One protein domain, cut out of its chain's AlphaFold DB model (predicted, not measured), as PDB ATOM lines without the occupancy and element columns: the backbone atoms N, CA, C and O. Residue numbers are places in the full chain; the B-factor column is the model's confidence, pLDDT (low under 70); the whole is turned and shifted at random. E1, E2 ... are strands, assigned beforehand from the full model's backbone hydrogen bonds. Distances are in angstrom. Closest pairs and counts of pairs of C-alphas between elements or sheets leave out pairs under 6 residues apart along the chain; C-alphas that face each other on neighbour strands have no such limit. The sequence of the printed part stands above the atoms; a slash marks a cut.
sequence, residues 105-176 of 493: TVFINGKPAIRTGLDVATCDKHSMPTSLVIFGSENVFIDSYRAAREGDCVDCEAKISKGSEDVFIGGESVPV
ATOM      1  N   THR A 105     100.662  66.453  84.865       93.19
ATOM      2  CA  THR A 105     101.838  66.741  84.029       93.19
ATOM      3  C   THR A 105     101.873  68.183  83.520       93.19
ATOM      4  O   THR A 105     102.955  68.727  83.304       93.19
ATOM      5  N   VAL A 106     100.713  68.834  83.383       95.25
ATOM      6  CA  VAL A 106     100.584  70.205  82.881       95.25
ATOM      7  C   VAL A 106     100.067  71.125  83.982       95.25
ATOM      8  O   VAL A 106      98.934  71.005  84.451       95.25
ATOM      9  N   PHE A 107     100.895  72.099  84.349       95.50
ATOM     10  CA  PHE A 107     100.581  73.103  85.359       95.50
ATOM     11  C   PHE A 107     100.541  74.492  84.730       95.50
ATOM     12  O   PHE A 107     101.410  74.857  83.940       95.50
ATOM     13  N   ILE A 108      99.550  75.288  85.118       95.19
ATOM     14  CA  ILE A 108      99.351  76.663  84.668       95.19
ATOM     15  C   ILE A 108      99.341  77.551  85.911       95.19
ATOM     16  O   ILE A 108      98.532  77.364  86.819       95.19
ATOM     17  N   ASN A 109     100.293  78.482  85.990       93.81
ATOM     18  CA  ASN A 109     100.583  79.278  87.193       93.81
ATOM     19  C   ASN A 109     100.730  78.426  88.472       93.81
ATOM     20  O   ASN A 109     100.201  78.776  89.526       93.81
ATOM     21  N   GLY A 110     101.404  77.276  88.371       91.88
ATOM     22  CA  GLY A 110     101.632  76.374  89.507       91.88
ATOM     23  C   GLY A 110     100.406  75.576  89.961       91.88
ATOM     24  O   GLY A 110     100.503  74.829  90.930       91.88
ATOM     25  N   LYS A 111      99.268  75.692  89.266       94.50
ATOM     26  CA  LYS A 111      98.059  74.904  89.525       94.50
ATOM     27  C   LYS A 111      97.830  73.873  88.413       94.50
ATOM     28  O   LYS A 111      98.098  74.196  87.256       94.50
ATOM     29  N   PRO A 112      97.313  72.672  88.722       96.88
ATOM     30  CA  PRO A 112      96.918  71.698  87.706       96.88
ATOM     31  C   PRO A 112      95.970  72.301  86.667       96.88
ATOM     32  O   PRO A 112      95.007  72.988  87.022       96.88
ATOM     33  N   ALA A 113      96.248  72.052  85.390       96.06
ATOM     34  CA  ALA A 113      95.367  72.463  84.304       96.06
ATOM     35  C   ALA A 113      94.149  71.533  84.189       96.06
ATOM     36  O   ALA A 113      94.232  70.358  84.549       96.06
ATOM     37  N   ILE A 114      93.025  72.054  83.694       96.88
ATOM     38  CA  ILE A 114      91.737  71.344  83.710       96.88
ATOM     39  C   ILE A 114      91.424  70.709  82.357       96.88
ATOM     40  O   ILE A 114      91.555  71.333  81.300       96.88
ATOM     41  N   ARG A 115      90.982  69.454  82.416       95.75
ATOM     42  CA  ARG A 115      90.698  68.572  81.288       95.75
ATOM     43  C   ARG A 115      89.206  68.307  81.166       95.75
ATOM     44  O   ARG A 115      88.570  67.743  82.057       95.75
ATOM     45  N   THR A 116      88.657  68.657  80.018       93.38
ATOM     46  CA  THR A 116      87.259  68.416  79.681       93.38
ATOM     47  C   THR A 116      86.982  66.921  79.500       93.38
ATOM     48  O   THR A 116      87.745  66.219  78.837       93.38
ATOM     49  N   GLY A 117      85.862  66.440  80.041       86.12
ATOM     50  CA  GLY A 117      85.428  65.043  79.978       86.12
ATOM     51  C   GLY A 117      86.056  64.146  81.042       86.12
ATOM     52  O   GLY A 117      85.820  62.941  81.030       86.12
ATOM     53  N   LEU A 118      86.841  64.723  81.956       91.38
ATOM     54  CA  LEU A 118      87.514  63.992  83.027       91.38
ATOM     55  C   LEU A 118      87.453  64.732  84.366       91.38
ATOM     56  O   LEU A 118      87.101  64.141  85.382       91.38
ATOM     57  N   ASP A 119      87.799  66.017  84.367       94.69
ATOM     58  CA  ASP A 119      87.870  66.816  85.584       94.69
ATOM     59  C   ASP A 119      86.485  67.377  85.969       94.69
ATOM     60  O   ASP A 119      85.618  67.600  85.119       94.69
ATOM     61  N   VAL A 120      86.268  67.595  87.269       93.06
ATOM     62  CA  VAL A 120      84.973  67.975  87.855       93.06
ATOM     63  C   VAL A 120      85.037  69.277  88.663       93.06
ATOM     64  O   VAL A 120      86.088  69.686  89.162       93.06
ATOM     65  N   ALA A 121      83.882  69.910  88.822       92.25
ATOM     66  CA  ALA A 121      83.623  71.009  89.736       92.25
ATOM     67  C   ALA A 121      82.664  70.582  90.850       92.25
ATOM     68  O   ALA A 121      81.864  69.661  90.682       92.25
ATOM     69  N   THR A 122      82.721  71.295  91.967       91.62
ATOM     70  CA  THR A 122      81.700  71.257  93.011       91.62
ATOM     71  C   THR A 122      80.804  72.478  92.862       91.62
ATOM     72  O   THR A 122      81.332  73.585  92.821       91.62
ATOM     73  N   CYS A 123      79.487  72.286  92.772       87.75
ATOM     74  CA  CYS A 123      78.481  73.340  92.680       87.75
ATOM     75  C   CYS A 123      77.528  73.293  93.884       87.75
ATOM     76  O   CYS A 123      76.850  72.293  94.110       87.75
ATOM     77  N   ASP A 124      77.429  74.406  94.605       86.50
ATOM     78  CA  ASP A 124      76.656  74.550  95.845       86.50
ATOM     79  C   ASP A 124      75.155  74.792  95.592       86.50
ATOM     80  O   ASP A 124      74.355  74.851  96.523       86.50
ATOM     81  N   LYS A 125      74.754  74.961  94.326       76.38
ATOM     82  CA  LYS A 125      73.360  75.215  93.917       76.38
ATOM     83  C   LYS A 125      72.550  73.937  93.677       76.38
ATOM     84  O   LYS A 125      71.351  74.039  93.427       76.38
ATOM     85  N   HIS A 126      73.179  72.763  93.766       74.12
ATOM     86  CA  HIS A 126      72.592  71.473  93.398       74.12
ATOM     87  C   HIS A 126      72.781  70.426  94.499       74.12
ATOM     88  O   HIS A 126      73.830  70.361  95.132       74.12
ATOM     89  N   SER A 127      71.787  69.552  94.688       68.94
ATOM     90  CA  SER A 127      71.821  68.479  95.699       68.94
ATOM     91  C   SER A 127      72.875  67.402  95.408       68.94
ATOM     92  O   SER A 127      73.335  66.723  96.324       68.94
ATOM     93  N   MET A 128      73.262  67.243  94.135       68.75
ATOM     94  CA  MET A 128      74.436  66.473  93.719       68.75
ATOM     95  C   MET A 128      75.567  67.450  93.370       68.75
ATOM     96  O   MET A 128      75.542  68.034  92.280       68.75
ATOM     97  N   PRO A 129      76.547  67.640  94.273       67.62
ATOM     98  CA  PRO A 129      77.497  68.740  94.171       67.62
ATOM     99  C   PRO A 129      78.495  68.561  93.029       67.62
ATOM    100  O   PRO A 129      79.052  69.541  92.560       67.62
ATOM    101  N   THR A 130      78.759  67.336  92.577       85.62
ATOM    102  CA  THR A 130      79.794  67.067  91.573       85.62
ATOM    103  C   THR A 130      79.259  67.277  90.155       85.62
ATOM    104  O   THR A 130      78.221  66.719  89.794       85.62
ATOM    105  N   SER A 131      79.989  68.054  89.356       89.06
ATOM    106  CA  SER A 131      79.642  68.429  87.984       89.06
ATOM    107  C   SER A 131      80.824  68.243  87.040       89.06
ATOM    108  O   SER A 131      81.896  68.793  87.275       89.06
ATOM    109  N   LEU A 132      80.650  67.478  85.966       92.94
ATOM    110  CA  LEU A 132      81.701  67.219  84.978       92.94
ATOM    111  C   LEU A 132      81.986  68.460  84.126       92.94
ATOM    112  O   LEU A 132      81.055  69.121  83.683       92.94
ATOM    113  N   VAL A 133      83.251  68.765  83.828       93.88
ATOM    114  CA  VAL A 133      83.603  69.783  82.823       93.88
ATOM    115  C   VAL A 133      83.348  69.213  81.431       93.88
ATOM    116  O   VAL A 133      83.987  68.236  81.046       93.88
ATOM    117  N   ILE A 134      82.431  69.805  80.661       93.75
ATOM    118  CA  ILE A 134      81.943  69.208  79.402       93.75
ATOM    119  C   ILE A 134      82.276  70.014  78.144       93.75
ATOM    120  O   ILE A 134      82.163  69.460  77.054       93.75
ATOM    121  N   PHE A 135      82.745  71.262  78.264       94.31
ATOM    122  CA  PHE A 135      83.307  72.033  77.144       94.31
ATOM    123  C   PHE A 135      84.814  72.239  77.279       94.31
ATOM    124  O   PHE A 135      85.354  72.334  78.382       94.31
ATOM    125  N   GLY A 136      85.496  72.296  76.139       94.19
ATOM    126  CA  GLY A 136      86.921  72.591  76.064       94.19
ATOM    127  C   GLY A 136      87.353  72.964  74.658       94.19
ATOM    128  O   GLY A 136      86.549  72.974  73.727       94.19
ATOM    129  N   SER A 137      88.641  73.250  74.496       96.25
ATOM    130  CA  SER A 137      89.222  73.621  73.209       96.25
ATOM    131  C   SER A 137      89.054  72.526  72.150       96.25
ATOM    132  O   SER A 137      89.292  71.336  72.381       96.25
ATOM    133  N   GLU A 138      88.694  72.948  70.944       94.81
ATOM    134  CA  GLU A 138      88.677  72.113  69.748       94.81
ATOM    135  C   GLU A 138      90.066  71.533  69.419       94.81
ATOM    136  O   GLU A 138      90.182  70.383  68.993       94.81
ATOM    137  N   ASN A 139      91.118  72.320  69.646       93.62
ATOM    138  CA  ASN A 139      92.424  72.100  69.029       93.62
ATOM    139  C   ASN A 139      93.581  72.020  70.038       93.62
ATOM    140  O   ASN A 139      94.703  71.694  69.658       93.62
ATOM    141  N   VAL A 140      93.329  72.298  71.322       96.06
ATOM    142  CA  VAL A 140      94.339  72.227  72.386       96.06
ATOM    143  C   VAL A 140      93.972  71.143  73.388       96.06
ATOM    144  O   VAL A 140      92.871  71.135  73.942       96.06
ATOM    145  N   PHE A 141      94.929  70.252  73.640       95.19
ATOM    146  CA  PHE A 141      94.752  69.081  74.486       95.19
ATOM    147  C   PHE A 141      95.748  69.074  75.649       95.19
ATOM    148  O   PHE A 141      96.899  69.481  75.499       95.19
ATOM    149  N   ILE A 142      95.298  68.583  76.800       93.88
ATOM    150  CA  ILE A 142      96.049  68.383  78.037       93.88
ATOM    151  C   ILE A 142      95.846  66.925  78.445       93.88
ATOM    152  O   ILE A 142      94.711  66.487  78.622       93.88
ATOM    153  N   ASP A 143      96.932  66.158  78.549       91.31
ATOM    154  CA  ASP A 143      96.899  64.705  78.792       91.31
ATOM    155  C   ASP A 143      95.939  63.943  77.853       91.31
ATOM    156  O   ASP A 143      95.214  63.055  78.287       91.31
ATOM    157  N   SER A 144      95.892  64.320  76.570       92.44
ATOM    158  CA  SER A 144      94.967  63.768  75.555       92.44
ATOM    159  C   SER A 144      93.483  64.147  75.703       92.44
ATOM    160  O   SER A 144      92.681  63.762  74.855       92.44
ATOM    161  N   TYR A 145      93.108  64.955  76.696       94.69
ATOM    162  CA  TYR A 145      91.766  65.528  76.845       94.69
ATOM    163  C   TYR A 145      91.736  66.974  76.373       94.69
ATOM    164  O   TYR A 145      92.766  67.637  76.335       94.69
ATOM    165  N   ARG A 146      90.564  67.503  76.022       96.38
ATOM    166  CA  ARG A 146      90.449  68.907  75.605       96.38
ATOM    167  C   ARG A 146      90.746  69.835  76.779       96.38
ATOM    168  O   ARG A 146      90.367  69.548  77.910       96.38
ATOM    169  N   ALA A 147      91.433  70.939  76.511       96.25
ATOM    170  CA  ALA A 147      91.773  71.908  77.541       96.25
ATOM    171  C   ALA A 147      90.578  72.814  77.870       96.25
ATOM    172  O   ALA A 147      90.042  73.461  76.966       96.25
ATOM    173  N   ALA A 148      90.193  72.890  79.145       96.12
ATOM    174  CA  ALA A 148      89.117  73.760  79.614       96.12
ATOM    175  C   ALA A 148      89.604  75.191  79.893       96.12
ATOM    176  O   ALA A 148      90.780  75.433  80.195       96.12
ATOM    177  N   ARG A 149      88.698  76.160  79.767       96.56
ATOM    178  CA  ARG A 149      89.006  77.596  79.766       96.56
ATOM    179  C   ARG A 149      87.923  78.405  80.465       96.56
ATOM    180  O   ARG A 149      86.804  77.939  80.648       96.56
ATOM    181  N   GLU A 150      88.248  79.647  80.806       94.31
ATOM    182  CA  GLU A 150      87.251  80.641  81.208       94.31
ATOM    183  C   GLU A 150      86.153  80.732  80.133       94.31
ATOM    184  O   GLU A 150      86.443  80.918  78.947       94.31
ATOM    185  N   GLY A 151      84.900  80.574  80.559       87.81
ATOM    186  CA  GLY A 151      83.718  80.533  79.699       87.81
ATOM    187  C   GLY A 151      83.253  79.136  79.270       87.81
ATOM    188  O   GLY A 151      82.108  79.025  78.830       87.81
ATOM    189  N   ASP A 152      84.070  78.087  79.425       94.81
ATOM    190  CA  ASP A 152      83.645  76.704  79.172       94.81
ATOM    191  C   ASP A 152      82.690  76.212  80.280       94.81
ATOM    192  O   ASP A 152      82.808  76.609  81.445       94.81
ATOM    193  N   CYS A 153      81.720  75.366  79.913       92.12
ATOM    194  CA  CYS A 153      80.670  74.909  80.824       92.12
ATOM    195  C   CYS A 153      80.964  73.552  81.474       92.12
ATOM    196  O   CYS A 153      81.580  72.657  80.880       92.12
ATOM    197  N   VAL A 154      80.403  73.383  82.670       91.81
ATOM    198  CA  VAL A 154      80.195  72.084  83.314       91.81
ATOM    199  C   VAL A 154      78.795  71.533  83.006       91.81
ATOM    200  O   VAL A 154      77.943  72.232  82.456       91.81
ATOM    201  N   ASP A 155      78.554  70.267  83.337       89.31
ATOM    202  CA  ASP A 155      77.323  69.530  83.019       89.31
ATOM    203  C   ASP A 155      76.041  70.121  83.624       89.31
ATOM    204  O   ASP A 155      74.960  69.857  83.102       89.31
ATOM    205  N   CYS A 156      76.139  70.946  84.667       86.25
ATOM    206  CA  CYS A 156      75.011  71.674  85.242       86.25
ATOM    207  C   CYS A 156      74.774  73.057  84.607       86.25
ATOM    208  O   CYS A 156      73.975  73.822  85.128       86.25
ATOM    209  N   GLU A 157      75.468  73.380  83.510       87.88
ATOM    210  CA  GLU A 157      75.413  74.649  82.760       87.88
ATOM    211  C   GLU A 157      76.119  75.850  83.425       87.88
ATOM    212  O   GLU A 157      76.251  76.902  82.799       87.88
ATOM    213  N   ALA A 158      76.712  75.675  84.614       88.56
ATOM    214  CA  ALA A 158      77.622  76.677  85.177       88.56
ATOM    215  C   ALA A 158      78.866  76.861  84.290       88.56
ATOM    216  O   ALA A 158      79.388  75.905  83.704       88.56
ATOM    217  N   LYS A 159      79.370  78.092  84.215       92.06
ATOM    218  CA  LYS A 159      80.573  78.447  83.452       92.06
ATOM    219  C   LYS A 159      81.763  78.636  84.366       92.06
ATOM    220  O   LYS A 159      81.623  79.193  85.449       92.06
ATOM    221  N   ILE A 160      82.946  78.263  83.896       93.81
ATOM    222  CA  ILE A 160      84.203  78.628  84.554       93.81
ATOM    223  C   ILE A 160      84.342  80.153  84.485       93.81
ATOM    224  O   ILE A 160      84.486  80.712  83.395       93.81
ATOM    225  N   SER A 161      84.252  80.830  85.631       89.81
ATOM    226  CA  SER A 161      84.129  82.295  85.709       89.81
ATOM    227  C   SER A 161      85.476  83.016  85.758       89.81
ATOM    228  O   SER A 161      85.540  84.227  85.554       89.81
ATOM    229  N   LYS A 162      86.572  82.284  85.987       92.62
ATOM    230  CA  LYS A 162      87.929  82.837  86.007       92.62
ATOM    231  C   LYS A 162      88.940  81.832  85.462       92.62
ATOM    232  O   LYS A 162      88.779  80.632  85.636       92.62
ATOM    233  N   GLY A 163      90.006  82.330  84.844       91.69
ATOM    234  CA  GLY A 163      91.160  81.528  84.437       91.69
ATOM    235  C   GLY A 163      92.499  82.188  84.771       91.69
ATOM    236  O   GLY A 163      92.578  83.157  85.532       91.69
ATOM    237  N   SER A 164      93.566  81.650  84.187       95.62
ATOM    238  CA  SER A 164      94.937  82.170  84.240       95.62
ATOM    239  C   SER A 164      95.061  83.602  83.718       95.62
ATOM    240  O   SER A 164      94.476  83.935  82.698       95.62
ATOM    241  N   GLU A 165      95.851  84.447  84.381       92.12
ATOM    242  CA  GLU A 165      96.015  85.859  83.994       92.12
ATOM    243  C   GLU A 165      96.887  86.058  82.743       92.12
ATOM    244  O   GLU A 165      96.758  87.079  82.068       92.12
ATOM    245  N   ASP A 166      97.739  85.086  82.418       94.31
ATOM    246  CA  ASP A 166      98.785  85.183  81.395       94.31
ATOM    247  C   ASP A 166      98.846  83.980  80.435       94.31
ATOM    248  O   ASP A 166      99.495  84.070  79.391       94.31
ATOM    249  N   VAL A 167      98.148  82.875  80.724       95.94
ATOM    250  CA  VAL A 167      98.059  81.709  79.834       95.94
ATOM    251  C   VAL A 167      96.690  81.640  79.172       95.94
ATOM    252  O   VAL A 167      95.648  81.535  79.823       95.94
ATOM    253  N   PHE A 168      96.702  81.628  77.840       95.31
ATOM    254  CA  PHE A 168      95.505  81.632  77.009       95.31
ATOM    255  C   PHE A 168      95.470  80.416  76.088       95.31
ATOM    256  O   PHE A 168      96.497  80.006  75.548       95.31
ATOM    257  N   ILE A 169      94.279  79.860  75.870       94.31
ATOM    258  CA  ILE A 169      94.079  78.654  75.060       94.31
ATOM    259  C   ILE A 169      93.091  78.954  73.930       94.31
ATOM    260  O   ILE A 169      91.927  79.281  74.164       94.31
ATOM    261  N   GLY A 170      93.559  78.844  72.684       89.50
ATOM    262  CA  GLY A 170      92.765  79.095  71.475       89.50
ATOM    263  C   GLY A 170      91.839  77.941  71.067       89.50
ATOM    264  O   GLY A 170      91.738  76.932  71.764       89.50
ATOM    265  N   GLY A 171      91.169  78.099  69.921       89.06
ATOM    266  CA  GLY A 171      90.220  77.129  69.351       89.06
ATOM    267  C   GLY A 171      88.767  77.367  69.773       89.06
ATOM    268  O   GLY A 171      88.513  78.050  70.769       89.06
ATOM    269  N   GLU A 172      87.809  76.814  69.032       91.19
ATOM    270  CA  GLU A 172      86.395  76.865  69.422       91.19
ATOM    271  C   GLU A 172      86.134  76.034  70.687       91.19
ATOM    272  O   GLU A 172      86.936  75.174  71.054       91.19
ATOM    273  N   SER A 173      85.056  76.341  71.411       91.62
ATOM    274  CA  SER A 173      84.608  75.527  72.549       91.62
ATOM    275  C   SER A 173      83.699  74.420  72.043       91.62
ATOM    276  O   SER A 173      82.625  74.701  71.517       91.62
ATOM    277  N   VAL A 174      84.109  73.168  72.230       92.19
ATOM    278  CA  VAL A 174      83.358  72.001  71.760       92.19
ATOM    279  C   VAL A 174      82.898  71.126  72.930       92.19
ATOM    280  O   VAL A 174      83.670  70.912  73.871       92.19
ATOM    281  N   PRO A 175      81.653  70.616  72.892       92.81
ATOM    282  CA  PRO A 175      81.136  69.729  73.922       92.81
ATOM    283  C   PRO A 175      81.704  68.313  73.771       92.81
ATOM    284  O   PRO A 175      81.871  67.814  72.657       92.81
ATOM    285  N   VAL A 176      81.948  67.637  74.894       90.25
ATOM    286  CA  VAL A 176      82.314  66.204  74.935       90.25
ATOM    287  C   VAL A 176      81.279  65.338  75.653       90.25
ATOM    288  O   VAL A 176      81.371  64.115  75.616       90.25
TER     289      VAL A 176
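What this domain is: This is residues 105 to 176 of the 493 residues of an uncharacterized protein of Acidovorax citrulli (UniProt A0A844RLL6). Little regular structure: mostly loops, with the hairpin E1-E2 at one end, and E3 paired with E5 and close to E4 farther along. A long loop, residues 148 to 172, leads from E4 to E5. The 72 printed residues have no named helix and five named strands, E1 to E5 in order along the chain; E1-E2 and E3-E5 form two antiparallel two-stranded sheets, while E4 pairs with no named strand; the class is all strand, with only 16 of the 72 printed residues in named elements. The whole is compact, radius of gyration of the C-alphas 11.7 A, spanning 33 by 24 by 20 A.

Where its parts are: E1, residues 120 to 123, begins at C-alpha (84.973, 67.975, 87.855) and measures 9.7 A. E2 is 130 to 132, 6.9 A; E3 135 to 137, 7.3 A; E4 145 to 147, 6.4 A; E5 173 to 175, 6.9 A, ending at (81.136, 69.729, 73.922).

How they stand to each other: In the hairpin E1 and E2, N 121 and O 131 are 2.8 A apart, within hydrogen-bond range. E2 runs on into E3 at 41 degrees. E4 pairs with no named strand; residues 115 to 116 pair antiparallel with its 146 to 147. Between E3 and E5, N 174 and O 136 are 2.9 A apart, within hydrogen-bond range.

The domain as a whole: The printed part has no cut. The link E4 to E5 is long. Residues 127 to 129 have pLDDT under 70.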